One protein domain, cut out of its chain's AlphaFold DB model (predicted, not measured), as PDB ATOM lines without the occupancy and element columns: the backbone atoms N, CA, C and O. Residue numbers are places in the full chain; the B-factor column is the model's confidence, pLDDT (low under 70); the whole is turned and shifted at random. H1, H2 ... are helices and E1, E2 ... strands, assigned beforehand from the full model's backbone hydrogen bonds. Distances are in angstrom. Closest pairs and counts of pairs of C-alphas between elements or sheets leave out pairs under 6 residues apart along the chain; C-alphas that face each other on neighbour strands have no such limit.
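AT A GLANCE: This is residues 57 to 127 of the 228 residues of the protein "Hypothetical protein" of Skeletonema marinoi (UniProt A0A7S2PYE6). Two helices, H1 and H2, make a narrow V, running opposite ways and nearest each other where H1 ends and H2 begins. A small two-stranded hairpin, E1 and E2, lies beyond the narrow end of the V, while the stretch from 113 to 127, with no named element, lies toward its open end. You are reading 71 residues, with two named helices and two named strands in the order H1, E1, E2, H2; the class is mixed, helices and strands, with 32 residues in named elements, under half. The whole is only just compact, close to loose, with a radius of gyration of the C-alphas of 12.9 A, and only just elongated, spanning 38 by 25 by 19 A.

IN THESE COORDINATES: Find C-alpha 64 at (-24.197, -38.005, -36.719); from there H1 runs through residues 64 to 75, 16.7 A. Next come strand E1, residues 81 to 84, 9.6 A, and strand E2, residues 91 to 94, 9.7 A. H2, residues 101 to 112, covers 14.5 A and ends at C-alpha 112, (-7.535, -42.468, -34.588).

HOW THE PARTS SIT: H1 and H2 only just touch, with 3 pairs of C-alphas within 8 A, and H1 does so with residues 71 to 75 alone. Their closest C-alphas, Leu 75 and Trp 103, are 7.1 A apart; look there for a shallow tilt of 29 degrees, opposite ways. In both helices every O i to N i+4 pair is within hydrogen-bond range. E1 and E2 form an antiparallel hairpin at 145 degrees, with N 83 and O 92 within hydrogen-bond range at 2.9 A. H1 and E2 are apart.

THE WHOLE: The farthest C-alphas, Asp 88 and Phe 127, are 40.3 A apart. The printed part has no cut, and no link between named elements is long. Look for pLDDT under 70 at residues 84 to 90 and 119 to 122.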
ATOM      1  N   ASN A  57     -11.755 -32.974 -38.682       80.00
ATOM      2  CA  ASN A  57     -12.543 -33.904 -39.478       80.00
ATOM      3  C   ASN A  57     -13.388 -34.756 -38.527       80.00
ATOM      4  O   ASN A  57     -12.887 -35.261 -37.522       80.00
ATOM      5  N   ILE A  58     -14.669 -34.904 -38.855       88.00
ATOM      6  CA  ILE A  58     -15.577 -35.780 -38.117       88.00
ATOM      7  C   ILE A  58     -15.191 -37.225 -38.459       88.00
ATOM      8  O   ILE A  58     -15.129 -37.544 -39.651       88.00
ATOM      9  N   PRO A  59     -14.897 -38.094 -37.476       89.19
ATOM     10  CA  PRO A  59     -14.581 -39.490 -37.749       89.19
ATOM     11  C   PRO A  59     -15.733 -40.187 -38.486       89.19
ATOM     12  O   PRO A  59     -16.901 -39.917 -38.216       89.19
ATOM     13  N   GLU A  60     -15.408 -41.075 -39.424       84.56
ATOM     14  CA  GLU A  60     -16.411 -41.886 -40.122       84.56
ATOM     15  C   GLU A  60     -17.219 -42.748 -39.137       84.56
ATOM     16  O   GLU A  60     -16.698 -43.243 -38.125       84.56
ATOM     17  N   ASP A  61     -18.507 -42.924 -39.448       83.88
ATOM     18  CA  ASP A  61     -19.478 -43.661 -38.637       83.88
ATOM     19  C   ASP A  61     -19.566 -43.148 -37.187       83.88
ATOM     20  O   ASP A  61     -19.688 -43.934 -36.243       83.88
ATOM     21  N   ALA A  62     -19.447 -41.831 -36.982       87.50
ATOM     22  CA  ALA A  62     -19.626 -41.220 -35.663       87.50
ATOM     23  C   ALA A  62     -21.103 -41.151 -35.230       87.50
ATOM     24  O   ALA A  62     -21.376 -40.763 -34.095       87.50
ATOM     25  N   GLY A  63     -22.049 -41.544 -36.093       89.00
ATOM     26  CA  GLY A  63     -23.470 -41.631 -35.753       89.00
ATOM     27  C   GLY A  63     -24.169 -40.270 -35.758       89.00
ATOM     28  O   GLY A  63     -25.104 -40.026 -34.989       89.00
ATOM     29  N   GLY A  64     -23.680 -39.357 -36.592       90.25
ATOM     30  CA  GLY A  64     -24.197 -38.005 -36.719       90.25
ATOM     31  C   GLY A  64     -23.745 -37.057 -35.611       90.25
ATOM     32  O   GLY A  64     -22.956 -37.380 -34.723       90.25
ATOM     33  N   LEU A  65     -24.260 -35.828 -35.674       89.81
ATOM     34  CA  LEU A  65     -23.762 -34.715 -34.862       89.81
ATOM     35  C   LEU A  65     -23.930 -34.932 -33.348       89.81
ATOM     36  O   LEU A  65     -23.050 -34.563 -32.577       89.81
ATOM     37  N   ILE A  66     -25.042 -35.540 -32.928       91.00
ATOM     38  CA  ILE A  66     -25.356 -35.747 -31.505       91.00
ATOM     39  C   ILE A  66     -24.391 -36.762 -30.882       91.00
ATOM     40  O   ILE A  66     -23.857 -36.536 -29.797       91.00
ATOM     41  N   LEU A  67     -24.150 -37.883 -31.566       92.12
ATOM     42  CA  LEU A  67     -23.246 -38.919 -31.070       92.12
ATOM     43  C   LEU A  67     -21.784 -38.465 -31.152       92.12
ATOM     44  O   LEU A  67     -21.013 -38.717 -30.225       92.12
ATOM     45  N   TYR A  68     -21.432 -37.685 -32.176       91.75
ATOM     46  CA  TYR A  68     -20.138 -37.015 -32.240       91.75
ATOM     47  C   TYR A  68     -19.918 -36.037 -31.071       91.75
ATOM     48  O   TYR A  68     -18.849 -36.037 -30.459       91.75
ATOM     49  N   GLU A  69     -20.921 -35.235 -30.697       91.88
ATOM     50  CA  GLU A  69     -20.828 -34.342 -29.533       91.88
ATOM     51  C   GLU A  69     -20.578 -35.126 -28.236       91.88
ATOM     52  O   GLU A  69     -19.733 -34.736 -27.427       91.88
ATOM     53  N   GLN A  70     -21.263 -36.257 -28.050       91.94
ATOM     54  CA  GLN A  70     -21.044 -37.131 -26.896       91.94
ATOM     55  C   GLN A  70     -19.630 -37.720 -26.884       91.94
ATOM     56  O   GLN A  70     -18.983 -37.724 -25.835       91.94
ATOM     57  N   LEU A  71     -19.135 -38.179 -28.036       91.38
ATOM     58  CA  LEU A  71     -17.772 -38.686 -28.206       91.38
ATOM     59  C   LEU A  71     -16.746 -37.620 -27.799       91.38
ATOM     60  O   LEU A  71     -15.892 -37.871 -26.948       91.38
ATOM     61  N   ILE A  72     -16.845 -36.407 -28.351       90.06
ATOM     62  CA  ILE A  72     -15.914 -35.318 -28.023       90.06
ATOM     63  C   ILE A  72     -16.059 -34.893 -26.562       90.06
ATOM     64  O   ILE A  72     -15.063 -34.618 -25.893       90.06
ATOM     65  N   GLY A  73     -17.278 -34.869 -26.025       90.38
ATOM     66  CA  GLY A  73     -17.506 -34.544 -24.624       90.38
ATOM     67  C   GLY A  73     -16.884 -35.564 -23.666       90.38
ATOM     68  O   GLY A  73     -16.336 -35.156 -22.644       90.38
ATOM     69  N   LYS A  74     -16.866 -36.857 -24.018       90.00
ATOM     70  CA  LYS A  74     -16.117 -37.888 -23.278       90.00
ATOM     71  C   LYS A  74     -14.609 -37.636 -23.321       90.00
ATOM     72  O   LYS A  74     -13.951 -37.663 -22.288       90.00
ATOM     73  N   LEU A  75     -14.062 -37.319 -24.497       89.31
ATOM     74  CA  LEU A  75     -12.626 -37.050 -24.660       89.31
ATOM     75  C   LEU A  75     -12.151 -35.767 -23.964       89.31
ATOM     76  O   LEU A  75     -10.976 -35.666 -23.617       89.31
ATOM     77  N   THR A  76     -13.044 -34.793 -23.781       88.12
ATOM     78  CA  THR A  76     -12.746 -33.461 -23.224       88.12
ATOM     79  C   THR A  76     -13.212 -33.284 -21.777       88.12
ATOM     80  O   THR A  76     -13.345 -32.150 -21.315       88.12
ATOM     81  N   HIS A  77     -13.487 -34.384 -21.065       85.50
ATOM     82  CA  HIS A  77     -13.892 -34.388 -19.650       85.50
ATOM     83  C   HIS A  77     -15.219 -33.676 -19.368       85.50
ATOM     84  O   HIS A  77     -15.500 -33.312 -18.229       85.50
ATOM     85  N   ARG A  78     -16.063 -33.476 -20.385       86.62
ATOM     86  CA  ARG A  78     -17.418 -32.926 -20.214       86.62
ATOM     87  C   ARG A  78     -18.436 -34.003 -19.866       86.62
ATOM     88  O   ARG A  78     -19.398 -33.716 -19.161       86.62
ATOM     89  N   PHE A  79     -18.216 -35.229 -20.340       86.94
ATOM     90  CA  PHE A  79     -19.051 -36.386 -20.034       86.94
ATOM     91  C   PHE A  79     -18.205 -37.526 -19.453       86.94
ATOM     92  O   PHE A  79     -17.073 -37.718 -19.898       86.94
ATOM     93  N   PRO A  80     -18.735 -38.295 -18.488       85.44
ATOM     94  CA  PRO A  80     -18.058 -39.487 -17.988       85.44
ATOM     95  C   PRO A  80     -18.070 -40.609 -19.038       85.44
ATOM     96  O   PRO A  80     -18.998 -40.709 -19.850       85.44
ATOM     97  N   MET A  81     -17.058 -41.475 -19.001       85.44
ATOM     98  CA  MET A  81     -17.012 -42.708 -19.793       85.44
ATOM     99  C   MET A  81     -17.468 -43.903 -18.962       85.44
ATOM    100  O   MET A  81     -17.333 -43.912 -17.740       85.44
ATOM    101  N   GLU A  82     -18.023 -44.906 -19.639       81.75
ATOM    102  CA  GLU A  82     -18.362 -46.186 -19.024       81.75
ATOM    103  C   GLU A  82     -17.117 -47.070 -19.011       81.75
ATOM    104  O   GLU A  82     -16.561 -47.392 -20.059       81.75
ATOM    105  N   ILE A  83     -16.683 -47.446 -17.812       73.62
ATOM    106  CA  ILE A  83     -15.558 -48.342 -17.584       73.62
ATOM    107  C   ILE A  83     -16.164 -49.670 -17.138       73.62
ATOM    108  O   ILE A  83     -16.743 -49.773 -16.053       73.62
ATOM    109  N   SER A  84     -16.091 -50.660 -18.023       67.62
ATOM    110  CA  SER A  84     -16.465 -52.038 -17.726       67.62
ATOM    111  C   SER A  84     -15.228 -52.808 -17.282       67.62
ATOM    112  O   SER A  84     -14.277 -52.925 -18.057       67.62
ATOM    113  N   ASP A  85     -15.264 -53.376 -16.082       64.12
ATOM    114  CA  ASP A  85     -14.274 -54.362 -15.669       64.12
ATOM    115  C   ASP A  85     -14.706 -55.738 -16.195       64.12
ATOM    116  O   ASP A  85     -15.774 -56.230 -15.852       64.12
ATOM    117  N   GLU A  86     -13.886 -56.397 -17.021       61.88
ATOM    118  CA  GLU A  86     -14.217 -57.717 -17.603       61.88
ATOM    119  C   GLU A  86     -14.509 -58.801 -16.541       61.88
ATOM    120  O   GLU A  86     -15.114 -59.830 -16.844       61.88
ATOM    121  N   ASN A  87     -14.094 -58.562 -15.293       63.31
ATOM    122  CA  ASN A  87     -14.237 -59.480 -14.165       63.31
ATOM    123  C   ASN A  87     -15.401 -59.152 -13.220       63.31
ATOM    124  O   ASN A  87     -15.731 -59.994 -12.384       63.31
ATOM    125  N   ASP A  88     -16.011 -57.970 -13.320       57.50
ATOM    126  CA  ASP A  88     -17.077 -57.546 -12.413       57.50
ATOM    127  C   ASP A  88     -18.233 -56.974 -13.232       57.50
ATOM    128  O   ASP A  88     -18.051 -56.119 -14.091       57.50
ATOM    129  N   ASN A  89     -19.459 -57.436 -12.989       64.50
ATOM    130  CA  ASN A  89     -20.636 -57.055 -13.788       64.50
ATOM    131  C   ASN A  89     -21.118 -55.614 -13.471       64.50
ATOM    132  O   ASN A  89     -22.304 -55.299 -13.575       64.50
ATOM    133  N   CYS A  90     -20.201 -54.762 -13.005       60.03
ATOM    134  CA  CYS A  90     -20.396 -53.395 -12.564       60.03
ATOM    135  C   CYS A  90     -19.816 -52.441 -13.615       60.03
ATOM    136  O   CYS A  90     -18.639 -52.509 -13.955       60.03
ATOM    137  N   VAL A  91     -20.650 -51.533 -14.123       70.56
ATOM    138  CA  VAL A  91     -20.208 -50.444 -15.000       70.56
ATOM    139  C   VAL A  91     -19.999 -49.216 -14.129       70.56
ATOM    140  O   VAL A  91     -20.966 -48.650 -13.612       70.56
ATOM    141  N   SER A  92     -18.747 -48.799 -13.957       73.56
ATOM    142  CA  SER A  92     -18.447 -47.526 -13.302       73.56
ATOM    143  C   SER A  92     -18.450 -46.395 -14.334       73.56
ATOM    144  O   SER A  92     -18.170 -46.602 -15.516       73.56
ATOM    145  N   ARG A  93     -18.845 -45.190 -13.910       77.00
ATOM    146  CA  ARG A  93     -18.838 -43.988 -14.752       77.00
ATOM    147  C   ARG A  93     -17.871 -42.988 -14.158       77.00
ATOM    148  O   ARG A  93     -18.164 -42.440 -13.097       77.00
ATOM    149  N   ASP A  94     -16.764 -42.745 -14.847       77.62
ATOM    150  CA  ASP A  94     -15.728 -41.832 -14.369       77.62
ATOM    151  C   ASP A  94     -15.239 -40.888 -15.472       77.62
ATOM    152  O   ASP A  94     -15.370 -41.154 -16.672       77.62
ATOM    153  N   PHE A  95     -14.694 -39.746 -15.062       78.75
ATOM    154  CA  PHE A  95     -14.040 -38.798 -15.954       78.75
ATOM    155  C   PHE A  95     -12.609 -39.273 -16.206       78.75
ATOM    156  O   PHE A  95     -11.694 -39.029 -15.425       78.75
ATOM    157  N   THR A  96     -12.407 -39.980 -17.311       74.06
ATOM    158  CA  THR A  96     -11.130 -40.628 -17.635       74.06
ATOM    159  C   THR A  96     -10.064 -39.609 -18.027       74.06
ATOM    160  O   THR A  96     -10.225 -38.915 -19.027       74.06
ATOM    161  N   ASP A  97      -8.968 -39.524 -17.276       80.81
ATOM    162  CA  ASP A  97      -7.798 -38.668 -17.536       80.81
ATOM    163  C   ASP A  97      -7.188 -38.924 -18.939       80.81
ATOM    164  O   ASP A  97      -7.058 -40.095 -19.310       80.81
ATOM    165  N   PRO A  98      -6.763 -37.902 -19.720       83.44
ATOM    166  CA  PRO A  98      -6.098 -38.106 -21.013       83.44
ATOM    167  C   PRO A  98      -4.756 -38.854 -20.928       83.44
ATOM    168  O   PRO A  98      -4.189 -39.232 -21.949       83.44
ATOM    169  N   SER A  99      -4.211 -39.054 -19.728       85.06
ATOM    170  CA  SER A  99      -3.049 -39.904 -19.455       85.06
ATOM    171  C   SER A  99      -3.410 -41.366 -19.171       85.06
ATOM    172  O   SER A  99      -2.520 -42.213 -19.156       85.06
ATOM    173  N   SER A 100      -4.695 -41.688 -18.978       87.88
ATOM    174  CA  SER A 100      -5.151 -43.051 -18.689       87.88
ATOM    175  C   SER A 100      -5.179 -43.938 -19.936       87.88
ATOM    176  O   SER A 100      -5.503 -43.490 -21.039       87.88
ATOM    177  N   GLU A 101      -4.897 -45.232 -19.759       88.25
ATOM    178  CA  GLU A 101      -4.979 -46.213 -20.850       88.25
ATOM    179  C   GLU A 101      -6.392 -46.318 -21.429       88.25
ATOM    180  O   GLU A 101      -6.546 -46.444 -22.641       88.25
ATOM    181  N   HIS A 102      -7.422 -46.201 -20.587       86.75
ATOM    182  CA  HIS A 102      -8.815 -46.252 -21.026       86.75
ATOM    183  C   HIS A 102      -9.156 -45.101 -21.984       86.75
ATOM    184  O   HIS A 102      -9.733 -45.338 -23.047       86.75
ATOM    185  N   TRP A 103      -8.739 -43.868 -21.663       91.12
ATOM    186  CA  TRP A 103      -8.931 -42.721 -22.557       91.12
ATOM    187  C   TRP A 103      -8.234 -42.950 -23.901       91.12
ATOM    188  O   TRP A 103      -8.838 -42.744 -24.953       91.12
ATOM    189  N   TRP A 104      -6.986 -43.435 -23.883       90.06
ATOM    190  CA  TRP A 104      -6.249 -43.736 -25.113       90.06
ATOM    191  C   TRP A 104      -6.878 -44.878 -25.909       90.06
ATOM    192  O   TRP A 104      -6.886 -44.812 -27.137       90.06
ATOM    193  N   GLY A 105      -7.424 -45.893 -25.240       90.88
ATOM    194  CA  GLY A 105      -8.197 -46.966 -25.859       90.88
ATOM    195  C   GLY A 105      -9.385 -46.408 -26.637       90.88
ATOM    196  O   GLY A 105      -9.456 -46.595 -27.850       90.88
ATOM    197  N   TYR A 106     -10.241 -45.635 -25.964       89.81
ATOM    198  CA  TYR A 106     -11.416 -45.000 -26.565       89.81
ATOM    199  C   TYR A 106     -11.047 -44.041 -27.707       89.81
ATOM    200  O   TYR A 106     -11.607 -44.100 -28.800       89.81
ATOM    201  N   PHE A 107     -10.045 -43.183 -27.502       90.31
ATOM    202  CA  PHE A 107      -9.560 -42.269 -28.535       90.31
ATOM    203  C   PHE A 107      -9.028 -43.010 -29.767       90.31
ATOM    204  O   PHE A 107      -9.263 -42.601 -30.908       90.31
ATOM    205  N   ASN A 108      -8.305 -44.110 -29.557       90.19
ATOM    206  CA  ASN A 108      -7.771 -44.894 -30.656       90.19
ATOM    207  C   ASN A 108      -8.885 -45.573 -31.455       90.19
ATOM    208  O   ASN A 108      -8.833 -45.526 -32.682       90.19
ATOM    209  N   THR A 109      -9.882 -46.174 -30.801       90.38
ATOM    210  CA  THR A 109     -10.977 -46.880 -31.487       90.38
ATOM    211  C   THR A 109     -11.930 -45.922 -32.191       90.38
ATOM    212  O   THR A 109     -12.219 -46.110 -33.372       90.38
ATOM    213  N   GLU A 110     -12.370 -44.873 -31.497       90.44
ATOM    214  CA  GLU A 110     -13.435 -43.994 -31.981       90.44
ATOM    215  C   GLU A 110     -12.935 -42.879 -32.900       90.44
ATOM    216  O   GLU A 110     -13.700 -42.370 -33.717       90.44
ATOM    217  N   VAL A 111     -11.657 -42.499 -32.792       89.69
ATOM    218  CA  VAL A 111     -11.081 -41.396 -33.573       89.69
ATOM    219  C   VAL A 111      -9.928 -41.884 -34.436       89.69
ATOM    220  O   VAL A 111     -10.051 -41.915 -35.657       89.69
ATOM    221  N   ARG A 112      -8.795 -42.276 -33.841       87.81
ATOM    222  CA  ARG A 112      -7.535 -42.468 -34.588       87.81
ATOM    223  C   ARG A 112      -7.613 -43.581 -35.638       87.81
ATOM    224  O   ARG A 112      -7.042 -43.436 -36.717       87.81
ATOM    225  N   ASN A 113      -8.300 -44.679 -35.330       88.38
ATOM    226  CA  ASN A 113      -8.373 -45.851 -36.200       88.38
ATOM    227  C   ASN A 113      -9.466 -45.753 -37.270       88.38
ATOM    228  O   ASN A 113      -9.559 -46.652 -38.107       88.38
ATOM    229  N   LYS A 114     -10.269 -44.682 -37.282       88.06
ATOM    230  CA  LYS A 114     -11.296 -44.488 -38.308       88.06
ATOM    231  C   LYS A 114     -10.651 -44.214 -39.676       88.06
ATOM    232  O   LYS A 114      -9.657 -43.484 -39.732       88.06
ATOM    233  N   PRO A 115     -11.181 -44.763 -40.788       87.06
ATOM    234  CA  PRO A 115     -10.492 -44.739 -42.085       87.06
ATOM    235  C   PRO A 115     -10.136 -43.333 -42.587       87.06
ATOM    236  O   PRO A 115      -9.058 -43.119 -43.151       87.06
ATOM    237  N   ASN A 116     -11.003 -42.349 -42.343       83.81
ATOM    238  CA  ASN A 116     -10.766 -40.952 -42.709       83.81
ATOM    239  C   ASN A 116      -9.803 -40.199 -41.769       83.81
ATOM    240  O   ASN A 116      -9.318 -39.129 -42.140       83.81
ATOM    241  N   MET A 117      -9.475 -40.757 -40.600       83.88
ATOM    242  CA  MET A 117      -8.599 -40.143 -39.591       83.88
ATOM    243  C   MET A 117      -7.151 -40.655 -39.653       83.88
ATOM    244  O   MET A 117      -6.226 -39.970 -39.215       83.88
ATOM    245  N   GLN A 118      -6.918 -41.811 -40.282       75.44
ATOM    246  CA  GLN A 118      -5.609 -42.485 -40.366       75.44
ATOM    247  C   GLN A 118      -4.546 -41.765 -41.217       75.44
ATOM    248  O   GLN A 118      -3.408 -42.222 -41.316       75.44
ATOM    249  N   ARG A 119      -4.886 -40.647 -41.867       66.81
ATOM    250  CA  ARG A 119      -3.968 -39.907 -42.750       66.81
ATOM    251  C   ARG A 119      -3.079 -38.899 -42.024       66.81
ATOM    252  O   ARG A 119      -2.103 -38.436 -42.612       66.81
ATOM    253  N   SER A 120      -3.404 -38.547 -40.780       63.19
ATOM    254  CA  SER A 120      -2.620 -37.581 -40.012       63.19
ATOM    255  C   SER A 120      -1.516 -38.293 -39.231       63.19
ATOM    256  O   SER A 120      -1.787 -39.025 -38.286       63.19
ATOM    257  N   LEU A 121      -0.255 -38.044 -39.599       62.47
ATOM    258  CA  LEU A 121       0.891 -38.322 -38.719       62.47
ATOM    259  C   LEU A 121       0.953 -37.333 -37.534       62.47
ATOM    260  O   LEU A 121       1.767 -37.511 -36.632       62.47
ATOM    261  N   GLY A 122       0.129 -36.276 -37.559       68.44
ATOM    262  CA  GLY A 122       0.012 -35.262 -36.514       68.44
ATOM    263  C   GLY A 122      -1.168 -35.510 -35.577       68.44
ATOM    264  O   GLY A 122      -1.828 -36.547 -35.632       68.44
ATOM    265  N   ASN A 123      -1.448 -34.539 -34.707       75.81
ATOM    266  CA  ASN A 123      -2.615 -34.595 -33.835       75.81
ATOM    267  C   ASN A 123      -3.884 -34.699 -34.699       75.81
ATOM    268  O   ASN A 123      -4.162 -33.774 -35.465       75.81
ATOM    269  N   PRO A 124      -4.662 -35.793 -34.612       75.44
ATOM    270  CA  PRO A 124      -5.870 -35.920 -35.406       75.44
ATOM    271  C   PRO A 124      -6.939 -34.926 -34.959       75.44
ATOM    272  O   PRO A 124      -7.899 -34.817 -35.699       75.44
ATOM    273  N   LEU A 125      -6.760 -34.237 -33.812       74.44
ATOM    274  CA  LEU A 125      -7.600 -33.163 -33.264       74.44
ATOM    275  C   LEU A 125      -7.302 -31.753 -33.810       74.44
ATOM    276  O   LEU A 125      -7.956 -30.795 -33.404       74.44
ATOM    277  N   GLU A 126      -6.327 -31.609 -34.709       81.88
ATOM    278  CA  GLU A 126      -5.885 -30.308 -35.212       81.88
ATOM    279  C   GLU A 126      -5.964 -30.225 -36.738       81.88
ATOM    280  O   GLU A 126      -5.542 -31.128 -37.467       81.88
ATOM    281  N   PHE A 127      -6.470 -29.095 -37.231       86.75
ATOM    282  CA  PHE A 127      -6.472 -28.801 -38.654       86.75
ATOM    283  C   PHE A 127      -5.052 -28.507 -39.150       86.75
ATOM    284  O   PHE A 127      -4.407 -27.552 -38.721       86.75
TER     285      PHE A 127